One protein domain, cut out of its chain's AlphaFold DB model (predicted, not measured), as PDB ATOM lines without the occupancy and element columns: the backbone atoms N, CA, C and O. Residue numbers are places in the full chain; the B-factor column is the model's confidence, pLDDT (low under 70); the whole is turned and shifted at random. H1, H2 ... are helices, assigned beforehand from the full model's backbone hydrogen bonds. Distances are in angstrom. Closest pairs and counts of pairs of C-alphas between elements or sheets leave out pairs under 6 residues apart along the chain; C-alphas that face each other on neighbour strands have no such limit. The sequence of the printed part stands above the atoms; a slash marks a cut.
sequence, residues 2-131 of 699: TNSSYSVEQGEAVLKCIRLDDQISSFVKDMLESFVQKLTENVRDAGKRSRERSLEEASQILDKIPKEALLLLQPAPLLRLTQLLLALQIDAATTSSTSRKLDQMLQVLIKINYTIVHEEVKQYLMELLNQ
ATOM      1  N   THR A   2     184.948 140.723 172.747       33.12
ATOM      2  CA  THR A   2     186.079 140.000 172.131       33.12
ATOM      3  C   THR A   2     187.380 140.805 172.231       33.12
ATOM      4  O   THR A   2     187.441 141.891 171.663       33.12
ATOM      5  N   ASN A   3     188.395 140.266 172.924       36.38
ATOM      6  CA  ASN A   3     189.810 140.683 172.918       36.38
ATOM      7  C   ASN A   3     190.047 142.198 172.759       36.38
ATOM      8  O   ASN A   3     190.507 142.656 171.715       36.38
ATOM      9  N   SER A   4     189.739 142.985 173.792       43.59
ATOM     10  CA  SER A   4     189.908 144.442 173.761       43.59
ATOM     11  C   SER A   4     191.377 144.852 173.932       43.59
ATOM     12  O   SER A   4     191.804 145.237 175.018       43.59
ATOM     13  N   SER A   5     192.159 144.786 172.856       53.06
ATOM     14  CA  SER A   5     193.196 145.803 172.658       53.06
ATOM     15  C   SER A   5     192.499 147.145 172.435       53.06
ATOM     16  O   SER A   5     191.479 147.186 171.738       53.06
ATOM     17  N   TYR A   6     193.026 148.223 173.007       59.84
ATOM     18  CA  TYR A   6     192.570 149.579 172.722       59.84
ATOM     19  C   TYR A   6     192.456 149.792 171.204       59.84
ATOM     20  O   TYR A   6     193.380 149.471 170.450       59.84
ATOM     21  N   SER A   7     191.335 150.358 170.751       61.59
ATOM     22  CA  SER A   7     191.189 150.836 169.376       61.59
ATOM     23  C   SER A   7     190.974 152.346 169.368       61.59
ATOM     24  O   SER A   7     190.294 152.898 170.231       61.59
ATOM     25  N   VAL A   8     191.533 153.035 168.369       63.38
ATOM     26  CA  VAL A   8     191.318 154.483 168.167       63.38
ATOM     27  C   VAL A   8     189.817 154.811 168.079       63.38
ATOM     28  O   VAL A   8     189.374 155.853 168.559       63.38
ATOM     29  N   GLU A   9     189.024 153.871 167.566       66.31
ATOM     30  CA  GLU A   9     187.563 153.943 167.479       66.31
ATOM     31  C   GLU A   9     186.879 154.044 168.859       66.31
ATOM     32  O   GLU A   9     185.834 154.683 168.979       66.31
ATOM     33  N   GLN A  10     187.467 153.478 169.924       73.25
ATOM     34  CA  GLN A  10     186.952 153.630 171.293       73.25
ATOM     35  C   GLN A  10     187.090 155.074 171.790       73.25
ATOM     36  O   GLN A  10     186.163 155.592 172.410       73.25
ATOM     37  N   GLY A  11     188.204 155.747 171.478       75.56
ATOM     38  CA  GLY A  11     188.399 157.164 171.806       75.56
ATOM     39  C   GLY A  11     187.395 158.070 171.085       75.56
ATOM     40  O   GLY A  11     186.783 158.940 171.702       75.56
ATOM     41  N   GLU A  12     187.145 157.818 169.799       78.06
ATOM     42  CA  GLU A  12     186.155 158.571 169.012       78.06
ATOM     43  C   GLU A  12     184.714 158.341 169.491       78.06
ATOM     44  O   GLU A  12     183.917 159.283 169.553       78.06
ATOM     45  N   ALA A  13     184.378 157.112 169.896       79.44
ATOM     46  CA  ALA A  13     183.076 156.794 170.477       79.44
ATOM     47  C   ALA A  13     182.830 157.544 171.798       79.44
ATOM     48  O   ALA A  13     181.721 158.035 172.029       79.44
ATOM     49  N   VAL A  14     183.861 157.678 172.640       81.75
ATOM     50  CA  VAL A  14     183.800 158.448 173.893       81.75
ATOM     51  C   VAL A  14     183.549 159.929 173.603       81.75
ATOM     52  O   VAL A  14     182.627 160.511 174.175       81.75
ATOM     53  N   LEU A  15     184.299 160.523 172.666       83.19
ATOM     54  CA  LEU A  15     184.121 161.925 172.257       83.19
ATOM     55  C   LEU A  15     182.706 162.188 171.728       83.19
ATOM     56  O   LEU A  15     182.081 163.188 172.083       83.19
ATOM     57  N   LYS A  16     182.154 161.268 170.925       82.94
ATOM     58  CA  LYS A  16     180.779 161.377 170.418       82.94
ATOM     59  C   LYS A  16     179.746 161.376 171.550       82.94
ATOM     60  O   LYS A  16     178.802 162.159 171.493       82.94
ATOM     61  N   CYS A  17     179.921 160.540 172.574       82.56
ATOM     62  CA  CYS A  17     179.034 160.517 173.738       82.56
ATOM     63  C   CYS A  17     179.138 161.793 174.587       82.56
ATOM     64  O   CYS A  17     178.107 162.308 175.001       82.56
ATOM     65  N   ILE A  18     180.346 162.327 174.802       82.62
ATOM     66  CA  ILE A  18     180.558 163.572 175.565       82.62
ATOM     67  C   ILE A  18     179.893 164.768 174.866       82.62
ATOM     68  O   ILE A  18     179.250 165.593 175.515       82.62
ATOM     69  N   ARG A  19     179.987 164.848 173.532       82.25
ATOM     70  CA  ARG A  19     179.368 165.930 172.745       82.25
ATOM     71  C   ARG A  19     177.848 165.968 172.883       82.25
ATOM     72  O   ARG A  19     177.280 167.056 172.959       82.25
ATOM     73  N   LEU A  20     177.225 164.791 172.952       79.94
ATOM     74  CA  LEU A  20     175.775 164.598 173.052       79.94
ATOM     75  C   LEU A  20     175.217 164.750 174.481       79.94
ATOM     76  O   LEU A  20     174.011 164.622 174.659       79.94
ATOM     77  N   ASP A  21     176.055 164.985 175.498       78.25
ATOM     78  CA  ASP A  21     175.592 165.148 176.882       78.25
ATOM     79  C   ASP A  21     175.167 166.600 177.159       78.25
ATOM     80  O   ASP A  21     176.006 167.483 177.324       78.25
ATOM     81  N   ASP A  22     173.866 166.879 177.196       76.38
ATOM     82  CA  ASP A  22     173.340 168.239 177.390       76.38
ATOM     83  C   ASP A  22     173.434 168.755 178.843       76.38
ATOM     84  O   ASP A  22     173.140 169.923 179.094       76.38
ATOM     85  N   GLN A  23     173.848 167.921 179.806       77.94
ATOM     86  CA  GLN A  23     173.846 168.262 181.240       77.94
ATOM     87  C   GLN A  23     175.134 168.945 181.720       77.94
ATOM     88  O   GLN A  23     175.169 169.510 182.814       77.94
ATOM     89  N   ILE A  24     176.198 168.914 180.913       81.19
ATOM     90  CA  ILE A  24     177.505 169.494 181.246       81.19
ATOM     91  C   ILE A  24     177.802 170.745 180.414       81.19
ATOM     92  O   ILE A  24     177.457 170.836 179.234       81.19
ATOM     93  N   SER A  25     178.469 171.725 181.030       83.19
ATOM     94  CA  SER A  25     178.820 172.986 180.366       83.19
ATOM     95  C   SER A  25     179.815 172.772 179.218       83.19
ATOM     96  O   SER A  25     180.595 171.818 179.222       83.19
ATOM     97  N   SER A  26     179.835 173.694 178.249       81.44
ATOM     98  CA  SER A  26     180.781 173.653 177.120       81.44
ATOM     99  C   SER A  26     182.239 173.579 177.581       81.44
ATOM    100  O   SER A  26     183.005 172.779 177.061       81.44
ATOM    101  N   PHE A  27     182.593 174.319 178.635       83.12
ATOM    102  CA  PHE A  27     183.926 174.279 179.238       83.12
ATOM    103  C   PHE A  27     184.320 172.876 179.737       83.12
ATOM    104  O   PHE A  27     185.457 172.443 179.560       83.12
ATOM    105  N   VAL A  28     183.385 172.143 180.349       82.62
ATOM    106  CA  VAL A  28     183.631 170.780 180.854       82.62
ATOM    107  C   VAL A  28     183.741 169.790 179.695       82.62
ATOM    108  O   VAL A  28     184.597 168.906 179.744       82.62
ATOM    109  N   LYS A  29     182.941 169.969 178.632       84.56
ATOM    110  CA  LYS A  29     183.074 169.195 177.388       84.56
ATOM    111  C   LYS A  29     184.464 169.370 176.781       84.56
ATOM    112  O   LYS A  29     185.140 168.369 176.578       84.56
ATOM    113  N   ASP A  30     184.931 170.605 176.597       85.62
ATOM    114  CA  ASP A  30     186.250 170.895 176.009       85.62
ATOM    115  C   ASP A  30     187.398 170.269 176.820       85.62
ATOM    116  O   ASP A  30     188.336 169.690 176.264       85.62
ATOM    117  N   MET A  31     187.307 170.324 178.153       87.56
ATOM    118  CA  MET A  31     188.286 169.704 179.048       87.56
ATOM    119  C   MET A  31     188.269 168.171 178.967       87.56
ATOM    120  O   MET A  31     189.334 167.554 178.920       87.56
ATOM    121  N   LEU A  32     187.089 167.544 178.911       86.00
ATOM    122  CA  LEU A  32     186.964 166.093 178.732       86.00
ATOM    123  C   LEU A  32     187.421 165.643 177.337       86.00
ATOM    124  O   LEU A  32     188.044 164.588 177.216       86.00
ATOM    125  N   GLU A  33     187.178 166.437 176.292       87.56
ATOM    126  CA  GLU A  33     187.711 166.170 174.952       87.56
ATOM    127  C   GLU A  33     189.243 166.221 174.951       87.56
ATOM    128  O   GLU A  33     189.892 165.293 174.460       87.56
ATOM    129  N   SER A  34     189.831 167.244 175.583       88.44
ATOM    130  CA  SER A  34     191.285 167.360 175.741       88.44
ATOM    131  C   SER A  34     191.869 166.188 176.539       88.44
ATOM    132  O   SER A  34     192.894 165.621 176.154       88.44
ATOM    133  N   PHE A  35     191.187 165.760 177.604       90.62
ATOM    134  CA  PHE A  35     191.558 164.582 178.387       90.62
ATOM    135  C   PHE A  35     191.601 163.309 177.527       90.62
ATOM    136  O   PHE A  35     192.622 162.621 177.493       90.62
ATOM    137  N   VAL A  36     190.531 163.018 176.781       87.69
ATOM    138  CA  VAL A  36     190.447 161.832 175.907       87.69
ATOM    139  C   VAL A  36     191.476 161.893 174.775       87.69
ATOM    140  O   VAL A  36     192.060 160.867 174.408       87.69
ATOM    141  N   GLN A  37     191.763 163.086 174.252       86.94
ATOM    142  CA  GLN A  37     192.809 163.284 173.253       86.94
ATOM    143  C   GLN A  37     194.193 162.942 173.818       86.94
ATOM    144  O   GLN A  37     194.931 162.185 173.188       86.94
ATOM    145  N   LYS A  38     194.518 163.399 175.035       88.19
ATOM    146  CA  LYS A  38     195.782 163.060 175.711       88.19
ATOM    147  C   LYS A  38     195.912 161.575 176.048       88.19
ATOM    148  O   LYS A  38     196.995 161.010 175.884       88.19
ATOM    149  N   LEU A  39     194.816 160.916 176.425       85.44
ATOM    150  CA  LEU A  39     194.781 159.456 176.571       85.44
ATOM    151  C   LEU A  39     195.041 158.731 175.241       85.44
ATOM    152  O   LEU A  39     195.720 157.712 175.212       85.44
ATOM    153  N   THR A  40     194.540 159.267 174.130       81.06
ATOM    154  CA  THR A  40     194.724 158.678 172.793       81.06
ATOM    155  C   THR A  40     196.135 158.919 172.240       81.06
ATOM    156  O   THR A  40     196.707 158.042 171.588       81.06
ATOM    157  N   GLU A  41     196.746 160.070 172.536       80.44
ATOM    158  CA  GLU A  41     198.151 160.377 172.218       80.44
ATOM    159  C   GLU A  41     199.118 159.388 172.884       80.44
ATOM    160  O   GLU A  41     200.085 158.955 172.255       80.44
ATOM    161  N   ASN A  42     198.821 158.954 174.116       74.62
ATOM    162  CA  ASN A  42     199.615 157.949 174.826       74.62
ATOM    163  C   ASN A  42     199.788 156.640 174.031       74.62
ATOM    164  O   ASN A  42     200.844 156.016 174.102       74.62
ATOM    165  N   VAL A  43     198.784 156.235 173.253       70.94
ATOM    166  CA  VAL A  43     198.852 154.989 172.476       70.94
ATOM    167  C   VAL A  43     199.611 155.174 171.161       70.94
ATOM    168  O   VAL A  43     200.307 154.260 170.716       70.94
ATOM    169  N   ARG A  44     199.506 156.356 170.540       68.25
ATOM    170  CA  ARG A  44     200.119 156.660 169.232       68.25
ATOM    171  C   ARG A  44     201.629 156.874 169.312       68.25
ATOM    172  O   ARG A  44     202.345 156.597 168.351       68.25
ATOM    173  N   ASP A  45     202.115 157.339 170.453       66.69
ATOM    174  CA  ASP A  45     203.525 157.633 170.656       66.69
ATOM    175  C   ASP A  45     204.387 156.368 170.802       66.69
ATOM    176  O   ASP A  45     204.036 155.429 171.515       66.69
ATOM    177  N   ALA A  46     205.570 156.349 170.179       58.44
ATOM    178  CA  ALA A  46     206.499 155.213 170.249       58.44
ATOM    179  C   ALA A  46     207.454 155.252 171.465       58.44
ATOM    180  O   ALA A  46     208.076 154.246 171.801       58.44
ATOM    181  N   GLY A  47     207.602 156.402 172.138       70.50
ATOM    182  CA  GLY A  47     208.599 156.599 173.195       70.50
ATOM    183  C   GLY A  47     208.040 156.460 174.614       70.50
ATOM    184  O   GLY A  47     207.125 157.182 174.989       70.50
ATOM    185  N   LYS A  48     208.658 155.627 175.468       69.62
ATOM    186  CA  LYS A  48     208.247 155.457 176.884       69.62
ATOM    187  C   LYS A  48     208.093 156.789 177.641       69.62
ATOM    188  O   LYS A  48     207.107 156.987 178.339       69.62
ATOM    189  N   ARG A  49     209.033 157.729 177.455       72.31
ATOM    190  CA  ARG A  49     208.986 159.058 178.097       72.31
ATOM    191  C   ARG A  49     207.860 159.951 177.579       72.31
ATOM    192  O   ARG A  49     207.336 160.748 178.348       72.31
ATOM    193  N   SER A  50     207.513 159.862 176.293       74.12
ATOM    194  CA  SER A  50     206.430 160.678 175.739       74.12
ATOM    195  C   SER A  50     205.070 160.117 176.154       74.12
ATOM    196  O   SER A  50     204.224 160.878 176.606       74.12
ATOM    197  N   ARG A  51     204.929 158.785 176.202       75.25
ATOM    198  CA  ARG A  51     203.767 158.098 176.789       75.25
ATOM    199  C   ARG A  51     203.494 158.514 178.234       75.25
ATOM    200  O   ARG A  51     202.364 158.882 178.558       75.25
ATOM    201  N   GLU A  52     204.512 158.476 179.095       80.12
ATOM    202  CA  GLU A  52     204.390 158.891 180.502       80.12
ATOM    203  C   GLU A  52     204.004 160.372 180.624       80.12
ATOM    204  O   GLU A  52     203.151 160.719 181.439       80.12
ATOM    205  N   ARG A  53     204.557 161.238 179.765       84.44
ATOM    206  CA  ARG A  53     204.208 162.661 179.728       84.44
ATOM    207  C   ARG A  53     202.753 162.899 179.319       84.44
ATOM    208  O   ARG A  53     202.080 163.683 179.979       84.44
ATOM    209  N   SER A  54     202.253 162.220 178.288       85.31
ATOM    210  CA  SER A  54     200.862 162.378 177.837       85.31
ATOM    211  C   SER A  54     199.855 161.943 178.906       85.31
ATOM    212  O   SER A  54     198.823 162.586 179.073       85.31
ATOM    213  N   LEU A  55     200.169 160.904 179.691       87.50
ATOM    214  CA  LEU A  55     199.336 160.491 180.831       87.50
ATOM    215  C   LEU A  55     199.403 161.466 182.004       87.50
ATOM    216  O   LEU A  55     198.405 161.666 182.695       87.50
ATOM    217  N   GLU A  56     200.560 162.082 182.234       88.12
ATOM    218  CA  GLU A  56     200.695 163.132 183.241       88.12
ATOM    219  C   GLU A  56     199.862 164.363 182.859       88.12
ATOM    220  O   GLU A  56     199.101 164.874 183.678       88.12
ATOM    221  N   GLU A  57     199.923 164.776 181.592       89.06
ATOM    222  CA  GLU A  57     199.088 165.848 181.044       89.06
ATOM    223  C   GLU A  57     197.591 165.497 181.143       89.06
ATOM    224  O   GLU A  57     196.811 166.320 181.622       89.06
ATOM    225  N   ALA A  58     197.188 164.269 180.794       90.75
ATOM    226  CA  ALA A  58     195.807 163.802 180.948       90.75
ATOM    227  C   ALA A  58     195.337 163.864 182.414       90.75
ATOM    228  O   ALA A  58     194.246 164.354 182.698       90.75
ATOM    229  N   SER A  59     196.171 163.434 183.362       90.25
ATOM    230  CA  SER A  59     195.836 163.478 184.792       90.25
ATOM    231  C   SER A  59     195.632 164.907 185.275       90.25
ATOM    232  O   SER A  59     194.654 165.186 185.957       90.25
ATOM    233  N   GLN A  60     196.515 165.825 184.875       90.56
ATOM    234  CA  GLN A  60     196.405 167.237 185.236       90.56
ATOM    235  C   GLN A  60     195.164 167.899 184.636       90.56
ATOM    236  O   GLN A  60     194.617 168.819 185.240       90.56
ATOM    237  N   ILE A  61     194.734 167.476 183.444       90.31
ATOM    238  CA  ILE A  61     193.480 167.944 182.846       90.31
ATOM    239  C   ILE A  61     192.302 167.445 183.682       90.31
ATOM    240  O   ILE A  61     191.465 168.258 184.060       90.31
ATOM    241  N   LEU A  62     192.269 166.151 184.018       89.06
ATOM    242  CA  LEU A  62     191.197 165.553 184.818       89.06
ATOM    243  C   LEU A  62     191.081 166.203 186.207       89.06
ATOM    244  O   LEU A  62     189.975 166.516 186.640       89.06
ATOM    245  N   ASP A  63     192.210 166.488 186.860       87.25
ATOM    246  CA  ASP A  63     192.254 167.141 188.177       87.25
ATOM    247  C   ASP A  63     191.757 168.597 188.157       87.25
ATOM    248  O   ASP A  63     191.319 169.120 189.184       87.25
ATOM    249  N   LYS A  64     191.811 169.269 187.000       87.69
ATOM    250  CA  LYS A  64     191.309 170.643 186.824       87.69
ATOM    251  C   LYS A  64     189.795 170.710 186.627       87.69
ATOM    252  O   LYS A  64     189.242 171.807 186.695       87.69
ATOM    253  N   ILE A  65     189.126 169.588 186.355       86.25
ATOM    254  CA  ILE A  65     187.674 169.573 186.167       86.25
ATOM    255  C   ILE A  65     186.999 169.605 187.549       86.25
ATOM    256  O   ILE A  65     187.281 168.738 188.381       86.25
ATOM    257  N   PRO A  66     186.096 170.569 187.822       84.12
ATOM    258  CA  PRO A  66     185.355 170.608 189.080       84.12
ATOM    259  C   PRO A  66     184.585 169.304 189.309       84.12
ATOM    260  O   PRO A  66     183.887 168.816 188.415       84.12
ATOM    261  N   LYS A  67     184.678 168.737 190.515       81.50
ATOM    262  CA  LYS A  67     184.047 167.446 190.839       81.50
ATOM    263  C   LYS A  67     182.525 167.521 190.751       81.50
ATOM    264  O   LYS A  67     181.885 166.566 190.332       81.50
ATOM    265  N   GLU A  68     181.963 168.673 191.091       80.31
ATOM    266  CA  GLU A  68     180.535 168.970 191.019       80.31
ATOM    267  C   GLU A  68     180.035 168.930 189.573       80.31
ATOM    268  O   GLU A  68     178.929 168.469 189.316       80.31
ATOM    269  N   ALA A  69     180.873 169.346 188.619       80.19
ATOM    270  CA  ALA A  69     180.556 169.267 187.198       80.19
ATOM    271  C   ALA A  69     180.664 167.833 186.658       80.19
ATOM    272  O   ALA A  69     179.876 167.436 185.805       80.19
ATOM    273  N   LEU A  70     181.604 167.040 187.182       80.81
ATOM    274  CA  LEU A  70     181.733 165.619 186.851       80.81
ATOM    275  C   LEU A  70     180.565 164.774 187.387       80.81
ATOM    276  O   LEU A  70     180.230 163.761 186.781       80.81
ATOM    277  N   LEU A  71     179.914 165.190 188.479       81.75
ATOM    278  CA  LEU A  71     178.706 164.537 189.009       81.75
ATOM    279  C   LEU A  71     177.473 164.698 188.106       81.75
ATOM    280  O   LEU A  71     176.544 163.901 188.215       81.75
ATOM    281  N   LEU A  72     177.459 165.696 187.215       82.44
ATOM    282  CA  LEU A  72     176.370 165.915 186.254       82.44
ATOM    283  C   LEU A  72     176.486 165.029 185.002       82.44
ATOM    284  O   LEU A  72     175.561 165.005 184.189       82.44
ATOM    285  N   LEU A  73     177.603 164.306 184.843       82.25
ATOM    286  CA  LEU A  73     177.857 163.452 183.685       82.25
ATOM    287  C   LEU A  73     176.819 162.327 183.605       82.25
ATOM    288  O   LEU A  73     176.601 161.592 184.575       82.25
ATOM    289  N   GLN A  74     176.212 162.141 182.435       84.31
ATOM    290  CA  GLN A  74     175.263 161.051 182.240       84.31
ATOM    291  C   GLN A  74     175.950 159.670 182.357       84.31
ATOM    292  O   GLN A  74     177.144 159.524 182.065       84.31
ATOM    293  N   PRO A  75     175.200 158.608 182.718       83.50
ATOM    294  CA  PRO A  75     175.747 157.255 182.846       83.50
ATOM    295  C   PRO A  75     176.437 156.724 181.580       83.50
ATOM    296  O   PRO A  75     177.427 156.003 181.675       83.50
ATOM    297  N   ALA A  76     175.943 157.078 180.389       85.69
ATOM    298  CA  ALA A  76     176.465 156.562 179.122       85.69
ATOM    299  C   ALA A  76     177.874 157.098 178.763       85.69
ATOM    300  O   ALA A  76     178.751 156.280 178.471       85.69
ATOM    301  N   PRO A  77     178.153 158.418 178.812       84.56
ATOM    302  CA  PRO A  77     179.520 158.939 178.698       84.56
ATOM    303  C   PRO A  77     180.472 158.390 179.765       84.56
ATOM    304  O   PRO A  77     181.606 158.027 179.443       84.56
ATOM    305  N   LEU A  78     180.008 158.264 181.016       86.25
ATOM    306  CA  LEU A  78     180.818 157.739 182.120       86.25
ATOM    307  C   LEU A  78     181.236 156.284 181.886       86.25
ATOM    308  O   LEU A  78     182.397 155.918 182.083       86.25
ATOM    309  N   LEU A  79     180.295 155.467 181.414       88.25
ATOM    310  CA  LEU A  79     180.530 154.079 181.039       88.25
ATOM    311  C   LEU A  79     181.600 153.968 179.945       88.25
ATOM    312  O   LEU A  79     182.536 153.179 180.063       88.25
ATOM    313  N   ARG A  80     181.511 154.797 178.899       88.19
ATOM    314  CA  ARG A  80     182.491 154.801 177.803       88.19
ATOM    315  C   ARG A  80     183.879 155.248 178.255       88.19
ATOM    316  O   ARG A  80     184.865 154.630 177.858       88.19
ATOM    317  N   LEU A  81     183.966 156.276 179.099       88.38
ATOM    318  CA  LEU A  81     185.233 156.714 179.699       88.38
ATOM    319  C   LEU A  81     185.867 155.608 180.550       88.38
ATOM    320  O   LEU A  81     187.073 155.381 180.466       88.38
ATOM    321  N   THR A  82     185.047 154.891 181.319       89.69
ATOM    322  CA  THR A  82     185.486 153.747 182.125       89.69
ATOM    323  C   THR A  82     186.051 152.636 181.240       89.69
ATOM    324  O   THR A  82     187.163 152.174 181.481       89.69
ATOM    325  N   GLN A  83     185.336 152.256 180.177       90.75
ATOM    326  CA  GLN A  83     185.781 151.236 179.217       90.75
ATOM    327  C   GLN A  83     187.104 151.610 178.543       90.75
ATOM    328  O   GLN A  83     187.984 150.763 178.398       90.75
ATOM    329  N   LEU A  84     187.263 152.882 178.168       89.75
ATOM    330  CA  LEU A  84     188.495 153.407 177.584       89.75
ATOM    331  C   LEU A  84     189.678 153.289 178.556       89.75
ATOM    332  O   LEU A  84     190.721 152.745 178.194       89.75
ATOM    333  N   LEU A  85     189.522 153.783 179.787       90.88
ATOM    334  CA  LEU A  85     190.578 153.720 180.799       90.88
ATOM    335  C   LEU A  85     190.937 152.276 181.157       90.88
ATOM    336  O   LEU A  85     192.119 151.963 181.282       90.88
ATOM    337  N   LEU A  86     189.939 151.394 181.260       91.00
ATOM    338  CA  LEU A  86     190.145 149.975 181.531       91.00
ATOM    339  C   LEU A  86     190.923 149.288 180.398       91.00
ATOM    340  O   LEU A  86     191.883 148.570 180.669       91.00
ATOM    341  N   ALA A  87     190.579 149.554 179.133       89.38
ATOM    342  CA  ALA A  87     191.303 149.015 177.979       89.38
ATOM    343  C   ALA A  87     192.772 149.474 177.955       89.38
ATOM    344  O   ALA A  87     193.678 148.655 177.785       89.38
ATOM    345  N   LEU A  88     193.020 150.765 178.207       88.50
ATOM    346  CA  LEU A  88     194.376 151.309 178.326       88.50
ATOM    347  C   LEU A  88     195.147 150.668 179.488       88.50
ATOM    348  O   LEU A  88     196.339 150.390 179.363       88.50
ATOM    349  N   GLN A  89     194.476 150.414 180.613       89.50
ATOM    350  CA  GLN A  89     195.089 149.802 181.790       89.50
ATOM    351  C   GLN A  89     195.502 148.349 181.517       89.50
ATOM    352  O   GLN A  89     196.597 147.943 181.914       89.50
ATOM    353  N   ILE A  90     194.666 147.593 180.799       89.38
ATOM    354  CA  ILE A  90     194.940 146.212 180.371       89.38
ATOM    355  C   ILE A  90     196.109 146.166 179.379       89.38
ATOM    356  O   ILE A  90     197.004 145.333 179.518       89.38
ATOM    357  N   ASP A  91     196.158 147.068 178.398       86.44
ATOM    358  CA  ASP A  91     197.285 147.115 177.456       86.44
ATOM    359  C   ASP A  91     198.593 147.569 178.123       86.44
ATOM    360  O   ASP A  91     199.684 147.182 177.698       86.44
ATOM    361  N   ALA A  92     198.495 148.310 179.226       85.19
ATOM    362  CA  ALA A  92     199.623 148.698 180.061       85.19
ATOM    363  C   ALA A  92     200.032 147.650 181.115       85.19
ATOM    364  O   ALA A  92     200.906 147.952 181.923       85.19
ATOM    365  N   ALA A  93     199.484 146.424 181.110       84.50
ATOM    366  CA  ALA A  93     199.677 145.426 182.177       84.50
ATOM    367  C   ALA A  93     201.142 145.073 182.524       84.50
ATOM    368  O   ALA A  93     201.423 144.557 183.603       84.50
ATOM    369  N   THR A  94     202.099 145.355 181.637       84.81
ATOM    370  CA  THR A  94     203.538 145.141 181.880       84.81
ATOM    371  C   THR A  94     204.256 146.344 182.506       84.81
ATOM    372  O   THR A  94     205.411 146.224 182.914       84.81
ATOM    373  N   THR A  95     203.602 147.507 182.594       85.31
ATOM    374  CA  THR A  95     204.194 148.777 183.041       85.31
ATOM    375  C   THR A  95     203.444 149.333 184.253       85.31
ATOM    376  O   THR A  95     202.545 150.158 184.122       85.31
ATOM    377  N   SER A  96     203.878 148.939 185.455       84.56
ATOM    378  CA  SER A  96     203.207 149.299 186.717       84.56
ATOM    379  C   SER A  96     203.044 150.813 186.938       84.56
ATOM    380  O   SER A  96     201.995 151.264 187.391       84.56
ATOM    381  N   SER A  97     204.024 151.644 186.552       87.06
ATOM    382  CA  SER A  97     203.897 153.111 186.656       87.06
ATOM    383  C   SER A  97     202.727 153.659 185.831       87.06
ATOM    384  O   SER A  97     201.985 154.520 186.302       87.06
ATOM    385  N   THR A  98     202.536 153.131 184.623       86.88
ATOM    386  CA  THR A  98     201.431 153.482 183.730       86.88
ATOM    387  C   THR A  98     200.101 152.953 184.262       86.88
ATOM    388  O   THR A  98     199.146 153.722 184.358       86.88
ATOM    389  N   SER A  99     200.045 151.685 184.677       87.56
ATOM    390  CA  SER A  99     198.832 151.075 185.235       87.56
ATOM    391  C   SER A  99     198.342 151.791 186.495       87.56
ATOM    392  O   SER A  99     197.145 152.041 186.610       87.56
ATOM    393  N   ARG A 100     199.248 152.209 187.394       89.69
ATOM    394  CA  ARG A 100     198.896 153.004 188.586       89.69
ATOM    395  C   ARG A 100     198.334 154.372 188.236       89.69
ATOM    396  O   ARG A 100     197.399 154.825 188.885       89.69
ATOM    397  N   LYS A 101     198.893 155.042 187.226       90.25
ATOM    398  CA  LYS A 101     198.395 156.352 186.789       90.25
ATOM    399  C   LYS A 101     196.988 156.237 186.194       90.25
ATOM    400  O   LYS A 101     196.132 157.064 186.487       90.25
ATOM    401  N   LEU A 102     196.736 155.188 185.413       91.12
ATOM    402  CA  LEU A 102     195.407 154.892 184.871       91.12
ATOM    403  C   LEU A 102     194.416 154.500 185.978       91.12
ATOM    404  O   LEU A 102     193.280 154.972 185.954       91.12
ATOM    405  N   ASP A 103     194.845 153.740 186.994       91.62
ATOM    406  CA  ASP A 103     193.994 153.452 188.157       91.62
ATOM    407  C   ASP A 103     193.649 154.728 188.931       91.62
ATOM    408  O   ASP A 103     192.497 154.920 189.289       91.62
ATOM    409  N   GLN A 104     194.593 155.660 189.118       92.06
ATOM    410  CA  GLN A 104     194.313 156.958 189.751       92.06
ATOM    411  C   GLN A 104     193.217 157.742 189.017       92.06
ATOM    412  O   GLN A 104     192.362 158.345 189.665       92.06
ATOM    413  N   MET A 105     193.197 157.700 187.682       92.88
ATOM    414  CA  MET A 105     192.119 158.299 186.887       92.88
ATOM    415  C   MET A 105     190.793 157.549 187.080       92.88
ATOM    416  O   MET A 105     189.757 158.184 187.273       92.88
ATOM    417  N   LEU A 106     190.815 156.209 187.117       91.62
ATOM    418  CA  LEU A 106     189.638 155.402 187.464       91.62
ATOM    419  C   LEU A 106     189.124 155.724 188.879       91.62
ATOM    420  O   LEU A 106     187.915 155.829 189.065       91.62
ATOM    421  N   GLN A 107     190.002 155.989 189.856       91.19
ATOM    422  CA  GLN A 107     189.622 156.429 191.209       91.19
ATOM    423  C   GLN A 107     188.888 157.775 191.221       91.19
ATOM    424  O   GLN A 107     188.087 158.027 192.125       91.19
ATOM    425  N   VAL A 108     189.121 158.652 190.238       90.25
ATOM    426  CA  VAL A 108     188.312 159.869 190.069       90.25
ATOM    427  C   VAL A 108     186.906 159.501 189.597       90.25
ATOM    428  O   VAL A 108     185.938 159.983 190.181       90.25
ATOM    429  N   LEU A 109     186.778 158.599 188.617       89.44
ATOM    430  CA  LEU A 109     185.472 158.148 188.114       89.44
ATOM    431  C   LEU A 109     184.666 157.369 189.162       89.44
ATOM    432  O   LEU A 109     183.449 157.517 189.246       89.44
ATOM    433  N   ILE A 110     185.342 156.607 190.023       89.44
ATOM    434  CA  ILE A 110     184.723 155.877 191.138       89.44
ATOM    435  C   ILE A 110     184.013 156.827 192.111       89.44
ATOM    436  O   ILE A 110     182.943 156.496 192.620       89.44
ATOM    437  N   LYS A 111     184.565 158.025 192.341       88.25
ATOM    438  CA  LYS A 111     183.933 159.050 193.193       88.25
ATOM    439  C   LYS A 111     182.663 159.634 192.576       88.25
ATOM    440  O   LYS A 111     181.846 160.175 193.313       88.25
ATOM    441  N   ILE A 112     182.516 159.541 191.254       87.12
ATOM    442  CA  ILE A 112     181.320 159.977 190.529       87.12
ATOM    443  C   ILE A 112     180.257 158.885 190.622       87.12
ATOM    444  O   ILE A 112     179.144 159.129 191.083       87.12
ATOM    445  N   ASN A 113     180.600 157.669 190.186       88.19
ATOM    446  CA  ASN A 113     179.683 156.542 190.200       88.19
ATOM    447  C   ASN A 113     180.432 155.215 190.386       88.19
ATOM    448  O   ASN A 113     180.928 154.610 189.434       88.19
ATOM    449  N   TYR A 114     180.462 154.744 191.633       90.81
ATOM    450  CA  TYR A 114     181.087 153.476 191.996       90.81
ATOM    451  C   TYR A 114     180.476 152.280 191.252       90.81
ATOM    452  O   TYR A 114     181.210 151.386 190.840       90.81
ATOM    453  N   THR A 115     179.151 152.244 191.056       92.12
ATOM    454  CA  THR A 115     178.476 151.046 190.530       92.12
ATOM    455  C   THR A 115     178.821 150.788 189.069       92.12
ATOM    456  O   THR A 115     179.080 149.643 188.714       92.12
ATOM    457  N   ILE A 116     178.904 151.838 188.245       91.19
ATOM    458  CA  ILE A 116     179.286 151.712 186.829       91.19
ATOM    459  C   ILE A 116     180.720 151.194 186.701       91.19
ATOM    460  O   ILE A 116     180.962 150.235 185.971       91.19
ATOM    461  N   VAL A 117     181.666 151.792 187.435       92.12
ATOM    462  CA  VAL A 117     183.074 151.372 187.365       92.12
ATOM    463  C   VAL A 117     183.248 149.951 187.899       92.12
ATOM    464  O   VAL A 117     183.915 149.132 187.269       92.12
ATOM    465  N   HIS A 118     182.620 149.635 189.033       94.25
ATOM    466  CA  HIS A 118     182.692 148.310 189.637       94.25
ATOM    467  C   HIS A 118     182.117 147.219 188.725       94.25
ATOM    468  O   HIS A 118     182.768 146.191 188.547       94.25
ATOM    469  N   GLU A 119     180.931 147.414 188.135       93.62
ATOM    470  CA  GLU A 119     180.323 146.388 187.278       93.62
ATOM    471  C   GLU A 119     181.108 146.162 185.981       93.62
ATOM    472  O   GLU A 119     181.262 145.009 185.589       93.62
ATOM    473  N   GLU A 120     181.694 147.197 185.368       93.19
ATOM    474  CA  GLU A 120     182.540 147.011 184.177       93.19
ATOM    475  C   GLU A 120     183.819 146.223 184.486       93.19
ATOM    476  O   GLU A 120     184.146 145.256 183.790       93.19
ATOM    477  N   VAL A 121     184.533 146.583 185.561       94.06
ATOM    478  CA  VAL A 121     185.748 145.856 185.971       94.06
ATOM    479  C   VAL A 121     185.402 144.415 186.357       94.06
ATOM    480  O   VAL A 121     186.114 143.477 185.989       94.06
ATOM    481  N   LYS A 122     184.279 144.215 187.056       94.94
ATOM    482  CA  LYS A 122     183.787 142.888 187.443       94.94
ATOM    483  C   LYS A 122     183.409 142.055 186.230       94.94
ATOM    484  O   LYS A 122     183.796 140.892 186.172       94.94
ATOM    485  N   GLN A 123     182.696 142.621 185.264       94.31
ATOM    486  CA  GLN A 123     182.317 141.915 184.045       94.31
ATOM    487  C   GLN A 123     183.556 141.430 183.288       94.31
ATOM    488  O   GLN A 123     183.611 140.259 182.909       94.31
ATOM    489  N   TYR A 124     184.572 142.286 183.144       94.25
ATOM    490  CA  TYR A 124     185.834 141.906 182.513       94.25
ATOM    491  C   TYR A 124     186.547 140.778 183.273       94.25
ATOM    492  O   TYR A 124     186.904 139.759 182.679       94.25
ATOM    493  N   LEU A 125     186.726 140.920 184.591       94.88
ATOM    494  CA  LEU A 125     187.396 139.905 185.412       94.88
ATOM    495  C   LEU A 125     186.641 138.570 185.411       94.88
ATOM    496  O   LEU A 125     187.269 137.516 185.355       94.88
ATOM    497  N   MET A 126     185.309 138.593 185.416       94.69
ATOM    498  CA  MET A 126     184.502 137.377 185.323       94.69
ATOM    499  C   MET A 126     184.598 136.720 183.942       94.69
ATOM    500  O   MET A 126     184.626 135.492 183.873       94.69
ATOM    501  N   GLU A 127     184.682 137.490 182.854       93.50
ATOM    502  CA  GLU A 127     184.941 136.959 181.506       93.50
ATOM    503  C   GLU A 127     186.331 136.298 181.450       93.50
ATOM    504  O   GLU A 127     186.453 135.155 181.001       93.50
ATOM    505  N   LEU A 128     187.349 136.951 182.022       93.69
ATOM    506  CA  LEU A 128     188.717 136.434 182.112       93.69
ATOM    507  C   LEU A 128     188.807 135.148 182.954       93.69
ATOM    508  O   LEU A 128     189.438 134.178 182.541       93.69
ATOM    509  N   LEU A 129     188.173 135.100 184.128       93.75
ATOM    510  CA  LEU A 129     188.241 133.952 185.044       93.75
ATOM    511  C   LEU A 129     187.404 132.749 184.583       93.75
ATOM    512  O   LEU A 129     187.707 131.609 184.945       93.75
ATOM    513  N   ASN A 130     186.362 132.976 183.782       92.31
ATOM    514  CA  ASN A 130     185.473 131.918 183.289       92.31
ATOM    515  C   ASN A 130     185.765 131.497 181.844       92.31
ATOM    516  O   ASN A 130     185.071 130.627 181.309       92.31
ATOM    517  N   GLN A 131     186.796 132.060 181.208       91.88
ATOM    518  CA  GLN A 131     187.191 131.641 179.870       91.88
ATOM    519  C   GLN A 131     187.568 130.151 179.834       91.88
ATOM    520  O   GLN A 131     188.188 129.621 180.761       91.88
TER     521      GLN A 131
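What this domain is: This is residues 2 to 131 of the 699 residues of an uncharacterized protein of Danionella translucida (UniProt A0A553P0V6). Five helices, H1, H2, H3, H5 and H6, make an up-and-down bundle, packed round in a ring in the order H1, H2, H3, H6, H5. H7 packs slantwise on H5 and H6 from outside this ring, and the four-residue H4 sits at one end of the bundle, by the first turn of H2 and the last turn of H6. The printed part has 130 residues with seven named helices, H1 to H7 in order along the chain, and no named strand; the class is all helix. It is compact, with a radius of gyration of the C-alphas of 14.1 A, and spans 39 by 35 by 24 A.

How they stand to each other: H1, residues 8 to 19, and H2, residues 26 to 44, form a helical hairpin: they touch, closest at the C-alphas of Leu 15 and Glu 33, 6.2 A, at a shallow tilt of 4 degrees, opposite ways. H2 and H3, residues 48 to 63, form another helical hairpin, closest at the C-alphas of Asn 42 and Arg 51, 4.6 A. H4, residues 67 to 70, is close to H2 but not clearly touching it, with the C-alphas of Val 28 and Ala 69 at 7.2 A. H5, residues 75 to 91, touches H1, closest at the C-alphas of Cys 17 and Pro 77, 5.2 A, and is near H2. H5 and H6, residues 96 to 112, form a third helical hairpin, closest at the C-alphas of Gln 89 and Ser 99, 5.2 A. H6 touches H3 with its residues 98 to 105 alone, closest at the C-alphas of Ser 59 and Met 105, 6.7 A; these two run the same way at a shallow tilt of 15 degrees. H7, residues 114 to 130, touches H5 with its residues 116 to 121 alone, closest at the C-alphas of Thr 82 and Val 117, 6.2 A, at a steep tilt of 44 degrees. H7 also touches H6, closest at the C-alphas of Ile 110 and Val 117, 6.1 A, and is apart from H1, H2, H3 and H4. Every O i to N i+4 pair is within hydrogen-bond range in H1, H3, H5 and H7, against 14 of 15 in H2 and 11 of 13 in H6; H4 is too short for such a pair.

Where its parts are: H1 begins at C-alpha 8, (191.318, 154.483, 168.167), and is 17.2 A long. H2 is the longest helix by residues, 26.9 A, and begins at C-alpha 26, (180.781, 173.653, 177.120). H3 measures 22.8 A, H4 5.0 A, H5 24.4 A and H6 24.6 A. H7, 23.7 A long, ends at C-alpha 130, (185.473, 131.918, 183.289).

The domain as a whole: The two C-alphas farthest apart are those of Phe 27 and Gln 131, 42.8 A. The printed part has no cut and no long link. Its mean pLDDT is 83.5; residues 2 to 9, 44 to 46 and 48 are under 70.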